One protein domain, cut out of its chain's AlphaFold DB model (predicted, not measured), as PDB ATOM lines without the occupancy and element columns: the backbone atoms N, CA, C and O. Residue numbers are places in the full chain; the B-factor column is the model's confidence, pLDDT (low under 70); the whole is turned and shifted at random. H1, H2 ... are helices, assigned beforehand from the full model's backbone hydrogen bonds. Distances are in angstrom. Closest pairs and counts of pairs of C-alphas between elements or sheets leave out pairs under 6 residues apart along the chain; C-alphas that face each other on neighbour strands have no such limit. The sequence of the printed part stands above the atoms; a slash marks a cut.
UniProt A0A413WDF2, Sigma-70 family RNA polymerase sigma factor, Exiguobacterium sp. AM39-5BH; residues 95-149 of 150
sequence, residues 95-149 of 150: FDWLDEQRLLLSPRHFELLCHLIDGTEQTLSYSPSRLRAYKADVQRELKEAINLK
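AT A GLANCE: This is residues 95 to 149 of the 150 residues of the protein "Sigma-70 family RNA polymerase sigma factor" of Exiguobacterium sp. AM39-5BH (UniProt A0A413WDF2). One long helix, H3, makes the length of the domain, and two short helices, H1 and H2, run crosswise to it over one side. H2 crosses H3 near its middle, and H1, side by side with H2 and running the opposite way, has its end near the later part of H3. The printed part has 55 residues with three named helices in the order H1, H2, H3 and no named strand; the class is all helix. It is compact, with a radius of gyration of the C-alphas of 11.3 A, yet elongated in outline, with spans of 33 by 20 by 16 A.

HOW THE PARTS SIT: H1, residues 95 to 104, and H2, residues 107 to 117, are close but not clearly touching. Their closest C-alphas are those of Arg 102 and Phe 110, 5.9 A apart. Their lines stand at a shallow tilt of 30 degrees, and they run opposite ways. H2 touches H3, which is residues 128 to 147, and H3 does so with residues 134 to 138 alone. The closest C-alphas of these two are those of His 109 and Val 138, 5.9 A apart, and the lines are about perpendicular at 84 degrees. H1 and H3 are close but not clearly touching: their closest C-alphas, those of Leu 104 and Ala 145, are 7.8 A apart. The lines of H1 and H3 are about perpendicular at 79 degrees. In H2 and H3 every O i to N i+4 pair is within hydrogen-bond range; in H1 it is 4 of 6.

IN THESE COORDINATES: H1 begins at C-alpha 95, at (120.533, 156.823, 87.417), and measures 14.5 A from first to last C-alpha. H2 begins at C-alpha 107, at (109.488, 163.910, 97.482), and measures 15.5 A from Pro 107 to Ile 117. H3 is the longest helix, with 20 residues and 29.0 A from Pro 128 to Asn 147, and it ends at C-alpha 147, at (101.529, 154.597, 80.228).

THE WHOLE: The two C-alphas farthest apart are those of Ser 125 and Lys 149, at 33.9 A, while the first and last printed C-alphas, 95 and 149, are 18.2 A apart. The printed part has no cut. The link from H1 to H2 is tight, with 2 residues, and the link from H2 to H3 is short, with 10 residues. The mean pLDDT of the printed part is 86.1, and residues 147 to 149, of which 147 belongs to H3, are under 70 in this model.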
ATOM      1  N   PHE A  95     120.399 155.471  86.871       86.62
ATOM      2  CA  PHE A  95     120.533 156.823  87.417       86.62
ATOM      3  C   PHE A  95     119.739 157.842  86.596       86.62
ATOM      4  O   PHE A  95     118.976 158.619  87.167       86.62
ATOM      5  N   ASP A  96     119.797 157.744  85.266       86.69
ATOM      6  CA  ASP A  96     119.000 158.592  84.369       86.69
ATOM      7  C   ASP A  96     117.495 158.371  84.564       86.69
ATOM      8  O   ASP A  96     116.684 159.275  84.373       86.69
ATOM      9  N   TRP A  97     117.087 157.146  84.902       87.50
ATOM     10  CA  TRP A  97     115.694 156.856  85.233       87.50
ATOM     11  C   TRP A  97     115.291 157.455  86.585       87.50
ATOM     12  O   TRP A  97     114.211 158.036  86.692       87.50
ATOM     13  N   LEU A  98     116.150 157.361  87.603       89.25
ATOM     14  CA  LEU A  98     115.893 157.931  88.927       89.25
ATOM     15  C   LEU A  98     115.769 159.455  88.889       89.25
ATOM     16  O   LEU A  98     114.882 160.001  89.545       89.25
ATOM     17  N   ASP A  99     116.589 160.135  88.091       88.25
ATOM     18  CA  ASP A  99     116.502 161.588  87.931       88.25
ATOM     19  C   ASP A  99     115.166 162.027  87.317       88.25
ATOM     20  O   ASP A  99     114.582 163.025  87.746       88.25
ATOM     21  N   GLU A 100     114.609 161.251  86.383       87.25
ATOM     22  CA  GLU A 100     113.253 161.499  85.888       87.25
ATOM     23  C   GLU A 100     112.191 161.260  86.960       87.25
ATOM     24  O   GLU A 100     111.285 162.080  87.126       87.25
ATOM     25  N   GLN A 101     112.292 160.154  87.705       88.25
ATOM     26  CA  GLN A 101     111.314 159.847  88.751       88.25
ATOM     27  C   GLN A 101     111.334 160.886  89.869       88.25
ATOM     28  O   GLN A 101     110.289 161.177  90.446       88.25
ATOM     29  N   ARG A 102     112.484 161.504  90.138       88.62
ATOM     30  CA  ARG A 102     112.611 162.599  91.103       88.62
ATOM     31  C   ARG A 102     111.757 163.816  90.745       88.62
ATOM     32  O   ARG A 102     111.323 164.529  91.647       88.62
ATOM     33  N   LEU A 103     111.543 164.072  89.455       86.94
ATOM     34  CA  LEU A 103     110.726 165.190  88.975       86.94
ATOM     35  C   LEU A 103     109.231 164.852  88.939       86.94
ATOM     36  O   LEU A 103     108.402 165.749  89.068       86.94
ATOM     37  N   LEU A 104     108.896 163.575  88.738       86.06
ATOM     38  CA  LEU A 104     107.518 163.104  88.573       86.06
ATOM     39  C   LEU A 104     106.854 162.722  89.900       86.06
ATOM     40  O   LEU A 104     105.667 162.978  90.092       86.06
ATOM     41  N   LEU A 105     107.607 162.113  90.816       87.00
ATOM     42  CA  LEU A 105     107.098 161.653  92.103       87.00
ATOM     43  C   LEU A 105     107.125 162.768  93.148       87.00
ATOM     44  O   LEU A 105     108.002 163.631  93.182       87.00
ATOM     45  N   SER A 106     106.196 162.682  94.100       88.62
ATOM     46  CA  SER A 106     106.281 163.465  95.333       88.62
ATOM     47  C   SER A 106     107.594 163.159  96.077       88.62
ATOM     48  O   SER A 106     108.005 161.996  96.113       88.62
ATOM     49  N   PRO A 107     108.224 164.131  96.769       87.44
ATOM     50  CA  PRO A 107     109.488 163.910  97.482       87.44
ATOM     51  C   PRO A 107     109.467 162.711  98.441       87.44
ATOM     52  O   PRO A 107     110.443 161.978  98.538       87.44
ATOM     53  N   ARG A 108     108.326 162.467  99.101       87.69
ATOM     54  CA  ARG A 108     108.138 161.325 100.015       87.69
ATOM     55  C   ARG A 108     108.050 159.982  99.286       87.69
ATOM     56  O   ARG A 108     108.453 158.959  99.824       87.69
ATOM     57  N   HIS A 109     107.477 159.981  98.086       89.12
ATOM     58  CA  HIS A 109     107.360 158.797  97.235       89.12
ATOM     59  C   HIS A 109     108.705 158.455  96.598       89.12
ATOM     60  O   HIS A 109     109.073 157.285  96.554       89.12
ATOM     61  N   PHE A 110     109.469 159.475  96.200       90.81
ATOM     62  CA  PHE A 110     110.835 159.308  95.722       90.81
ATOM     63  C   PHE A 110     111.778 158.795  96.822       90.81
ATOM     64  O   PHE A 110     112.512 157.839  96.601       90.81
ATOM     65  N   GLU A 111     111.711 159.356  98.032       90.81
ATOM     66  CA  GLU A 111     112.477 158.865  99.187       90.81
ATOM     67  C   GLU A 111     112.161 157.391  99.490       90.81
ATOM     68  O   GLU A 111     113.070 156.575  99.644       90.81
ATOM     69  N   LEU A 112     110.873 157.021  99.495       90.56
ATOM     70  CA  LEU A 112     110.466 155.626  99.656       90.56
ATOM     71  C   LEU A 112     110.988 154.738  98.518       90.56
ATOM     72  O   LEU A 112     111.411 153.618  98.785       90.56
ATOM     73  N   LEU A 113     110.972 155.210  97.270       90.56
ATOM     74  CA  LEU A 113     111.506 154.474  96.125       90.56
ATOM     75  C   LEU A 113     113.004 154.177  96.292       90.56
ATOM     76  O   LEU A 113     113.410 153.038  96.081       90.56
ATOM     77  N   CYS A 114     113.802 155.152  96.734       91.38
ATOM     78  CA  CYS A 114     115.222 154.937  97.030       91.38
ATOM     79  C   CYS A 114     115.411 153.884  98.131       91.38
ATOM     80  O   CYS A 114     116.133 152.909  97.937       91.38
ATOM     81  N   HIS A 115     114.674 154.000  99.243       91.00
ATOM     82  CA  HIS A 115     114.711 152.998 100.311       91.00
ATOM     83  C   HIS A 115     114.290 151.598  99.846       91.00
ATOM     84  O   HIS A 115     114.780 150.609 100.385       91.00
ATOM     85  N   LEU A 116     113.397 151.493  98.856       88.75
ATOM     86  CA  LEU A 116     112.992 150.212  98.277       88.75
ATOM     87  C   LEU A 116     114.071 149.584  97.402       88.75
ATOM     88  O   LEU A 116     114.231 148.368  97.438       88.75
ATOM     89  N   ILE A 117     114.791 150.400  96.633       90.12
ATOM     90  CA  ILE A 117     115.920 149.945  95.814       90.12
ATOM     91  C   ILE A 117     117.046 149.436  96.716       90.12
ATOM     92  O   ILE A 117     117.612 148.378  96.454       90.12
ATOM     93  N   ASP A 118     117.300 150.140  97.818       89.44
ATOM     94  CA  ASP A 118     118.345 149.787  98.781       89.44
ATOM     95  C   ASP A 118     117.923 148.675  99.762       89.44
ATOM     96  O   ASP A 118     118.748 148.175 100.527       89.44
ATOM     97  N   GLY A 119     116.641 148.291  99.785       87.50
ATOM     98  CA  GLY A 119     116.095 147.306 100.728       87.50
ATOM     99  C   GLY A 119     116.104 147.768 102.191       87.50
ATOM    100  O   GLY A 119     116.196 146.952 103.110       87.50
ATOM    101  N   THR A 120     116.053 149.082 102.423       90.00
ATOM    102  CA  THR A 120     116.150 149.714 103.748       90.00
ATOM    103  C   THR A 120     114.821 150.286 104.231       90.00
ATOM    104  O   THR A 120     114.800 151.128 105.119       90.00
ATOM    105  N   GLU A 121     113.669 149.821 103.735       83.62
ATOM    106  CA  GLU A 121     112.371 150.429 104.078       83.62
ATOM    107  C   GLU A 121     112.028 150.418 105.581       83.62
ATOM    108  O   GLU A 121     111.163 151.170 106.025       83.62
ATOM    109  N   GLN A 122     112.702 149.570 106.365       81.38
ATOM    110  CA  GLN A 122     112.545 149.472 107.817       81.38
ATOM    111  C   GLN A 122     113.156 150.666 108.563       81.38
ATOM    112  O   GLN A 122     112.814 150.890 109.721       81.38
ATOM    113  N   THR A 123     114.045 151.438 107.924       85.81
ATOM    114  CA  THR A 123     114.601 152.668 108.509       85.81
ATOM    115  C   THR A 123     113.591 153.809 108.513       85.81
ATOM    116  O   THR A 123     113.767 154.786 109.236       85.81
ATOM    117  N   LEU A 124     112.521 153.698 107.723       84.38
ATOM    118  CA  LEU A 124     111.428 154.653 107.745       84.38
ATOM    119  C   LEU A 124     110.547 154.388 108.970       84.38
ATOM    120  O   LEU A 124     109.983 153.306 109.124       84.38
ATOM    121  N   SER A 125     110.359 155.404 109.813       84.56
ATOM    122  CA  SER A 125     109.529 155.356 111.030       84.56
ATOM    123  C   SER A 125     108.013 155.303 110.748       84.56
ATOM    124  O   SER A 125     107.214 155.957 111.421       84.56
ATOM    125  N   TYR A 126     107.589 154.564 109.724       85.50
ATOM    126  CA  TYR A 126     106.188 154.373 109.364       85.50
ATOM    127  C   TYR A 126     105.624 153.089 109.964       85.50
ATOM    128  O   TYR A 126     106.306 152.081 110.122       85.50
ATOM    129  N   SER A 127     104.320 153.099 110.252       90.00
ATOM    130  CA  SER A 127     103.624 151.868 110.618       90.00
ATOM    131  C   SER A 127     103.535 150.914 109.414       90.00
ATOM    132  O   SER A 127     103.436 151.378 108.272       90.00
ATOM    133  N   PRO A 128     103.467 149.585 109.630       86.69
ATOM    134  CA  PRO A 128     103.388 148.611 108.537       86.69
ATOM    135  C   PRO A 128     102.211 148.849 107.583       86.69
ATOM    136  O   PRO A 128     102.329 148.685 106.371       86.69
ATOM    137  N   SER A 129     101.062 149.278 108.111       86.88
ATOM    138  CA  SER A 129      99.887 149.608 107.296       86.88
ATOM    139  C   SER A 129     100.114 150.834 106.419       86.88
ATOM    140  O   SER A 129      99.716 150.828 105.258       86.88
ATOM    141  N   ARG A 130     100.790 151.859 106.950       86.94
ATOM    142  CA  ARG A 130     101.127 153.063 106.193       86.94
ATOM    143  C   ARG A 130     102.137 152.748 105.095       86.94
ATOM    144  O   ARG A 130     101.935 153.151 103.962       86.94
ATOM    145  N   LEU A 131     103.156 151.954 105.403       88.38
ATOM    146  CA  LEU A 131     104.164 151.532 104.432       88.38
ATOM    147  C   LEU A 131     103.544 150.727 103.276       88.38
ATOM    148  O   LEU A 131     103.889 150.958 102.121       88.38
ATOM    149  N   ARG A 132     102.564 149.852 103.551       87.56
ATOM    150  CA  ARG A 132     101.798 149.154 102.499       87.56
ATOM    151  C   ARG A 132     101.008 150.105 101.600       87.56
ATOM    152  O   ARG A 132     101.037 149.929 100.387       87.56
ATOM    153  N   ALA A 133     100.320 151.089 102.182       89.25
ATOM    154  CA  ALA A 133      99.558 152.073 101.415       89.25
ATOM    155  C   ALA A 133     100.477 152.899 100.504       89.25
ATOM    156  O   ALA A 133     100.264 152.946  99.300       89.25
ATOM    157  N   TYR A 134     101.572 153.428 101.055       89.12
ATOM    158  CA  TYR A 134     102.543 154.209 100.291       89.12
ATOM    159  C   TYR A 134     103.229 153.384  99.190       89.12
ATOM    160  O   TYR A 134     103.418 153.886  98.089       89.12
ATOM    161  N   LYS A 135     103.554 152.106  99.439       90.25
ATOM    162  CA  LYS A 135     104.057 151.197  98.391       90.25
ATOM    163  C   LYS A 135     103.060 151.069  97.233       90.25
ATOM    164  O   LYS A 135     103.469 151.112  96.076       90.25
ATOM    165  N   ALA A 136     101.769 150.920  97.536       90.25
ATOM    166  CA  ALA A 136     100.727 150.821  96.517       90.25
ATOM    167  C   ALA A 136     100.562 152.134  95.731       90.25
ATOM    168  O   ALA A 136     100.416 152.093  94.510       90.25
ATOM    169  N   ASP A 137     100.644 153.282  96.407       89.38
ATOM    170  CA  ASP A 137     100.573 154.597  95.765       89.38
ATOM    171  C   ASP A 137     101.770 154.844  94.831       89.38
ATOM    172  O   ASP A 137     101.563 155.195  93.672       89.38
ATOM    173  N   VAL A 138     103.003 154.551  95.274       90.62
ATOM    174  CA  VAL A 138     104.215 154.637  94.432       90.62
ATOM    175  C   VAL A 138     104.099 153.727  93.209       90.62
ATOM    176  O   VAL A 138     104.393 154.143  92.091       90.62
ATOM    177  N   GLN A 139     103.631 152.488  93.386       89.25
ATOM    178  CA  GLN A 139     103.424 151.566  92.265       89.25
ATOM    179  C   GLN A 139     102.382 152.076  91.263       89.25
ATOM    180  O   GLN A 139     102.535 151.840  90.065       89.25
ATOM    181  N   ARG A 140     101.322 152.741  91.734       88.19
ATOM    182  CA  ARG A 140     100.313 153.349  90.860       88.19
ATOM    183  C   ARG A 140     100.911 154.511  90.067       88.19
ATOM    184  O   ARG A 140     100.799 154.497  88.847       88.19
ATOM    185  N   GLU A 141     101.586 155.447  90.733       87.25
ATOM    186  CA  GLU A 141     102.202 156.619  90.088       87.25
ATOM    187  C   GLU A 141     103.252 156.212  89.041       87.25
ATOM    188  O   GLU A 141     103.260 156.736  87.929       87.25
ATOM    189  N   LEU A 142     104.084 155.208  89.343       86.94
ATOM    190  CA  LEU A 142     105.064 154.680  88.390       86.94
ATOM    191  C   LEU A 142     104.405 154.035  87.162       86.94
ATOM    192  O   LEU A 142     104.890 154.208  86.046       86.94
ATOM    193  N   LYS A 143     103.297 153.303  87.338       85.00
ATOM    194  CA  LYS A 143     102.550 152.708  86.214       85.00
ATOM    195  C   LYS A 143     101.891 153.768  85.339       85.00
ATOM    196  O   LYS A 143     101.922 153.648  84.120       85.00
ATOM    197  N   GLU A 144     101.316 154.800  85.950       84.12
ATOM    198  CA  GLU A 144     100.738 155.932  85.222       84.12
ATOM    199  C   GLU A 144     101.810 156.663  84.402       84.12
ATOM    200  O   GLU A 144     101.588 156.943  83.227       84.12
ATOM    201  N   ALA A 145     103.001 156.880  84.971       76.31
ATOM    202  CA  ALA A 145     104.123 157.504  84.271       76.31
ATOM    203  C   ALA A 145     104.650 156.680  83.078       76.31
ATOM    204  O   ALA A 145     105.120 157.264  82.102       76.31
ATOM    205  N   ILE A 146     104.575 155.345  83.142       73.75
ATOM    206  CA  ILE A 146     104.937 154.456  82.024       73.75
ATOM    207  C   ILE A 146     103.909 154.580  80.893       73.75
ATOM    208  O   ILE A 146     104.293 154.823  79.754       73.75
ATOM    209  N   ASN A 147     102.615 154.518  81.216       69.94
ATOM    210  CA  ASN A 147     101.529 154.597  80.228       69.94
ATOM    211  C   ASN A 147     101.410 155.972  79.540       69.94
ATOM    212  O   ASN A 147     100.734 156.089  78.527       69.94
ATOM    213  N   LEU A 148     102.013 157.024  80.102       60.44
ATOM    214  CA  LEU A 148     102.071 158.371  79.516       60.44
ATOM    215  C   LEU A 148     103.193 158.540  78.475       60.44
ATOM    216  O   LEU A 148     103.221 159.561  77.789       60.44
ATOM    217  N   LYS A 149     104.142 157.598  78.403       57.44
ATOM    218  CA  LYS A 149     105.286 157.631  77.474       57.44
ATOM    219  C   LYS A 149     105.125 156.713  76.258       57.44
ATOM    220  O   LYS A 149     105.954 156.808  75.353       57.44
TER     221      LYS A 149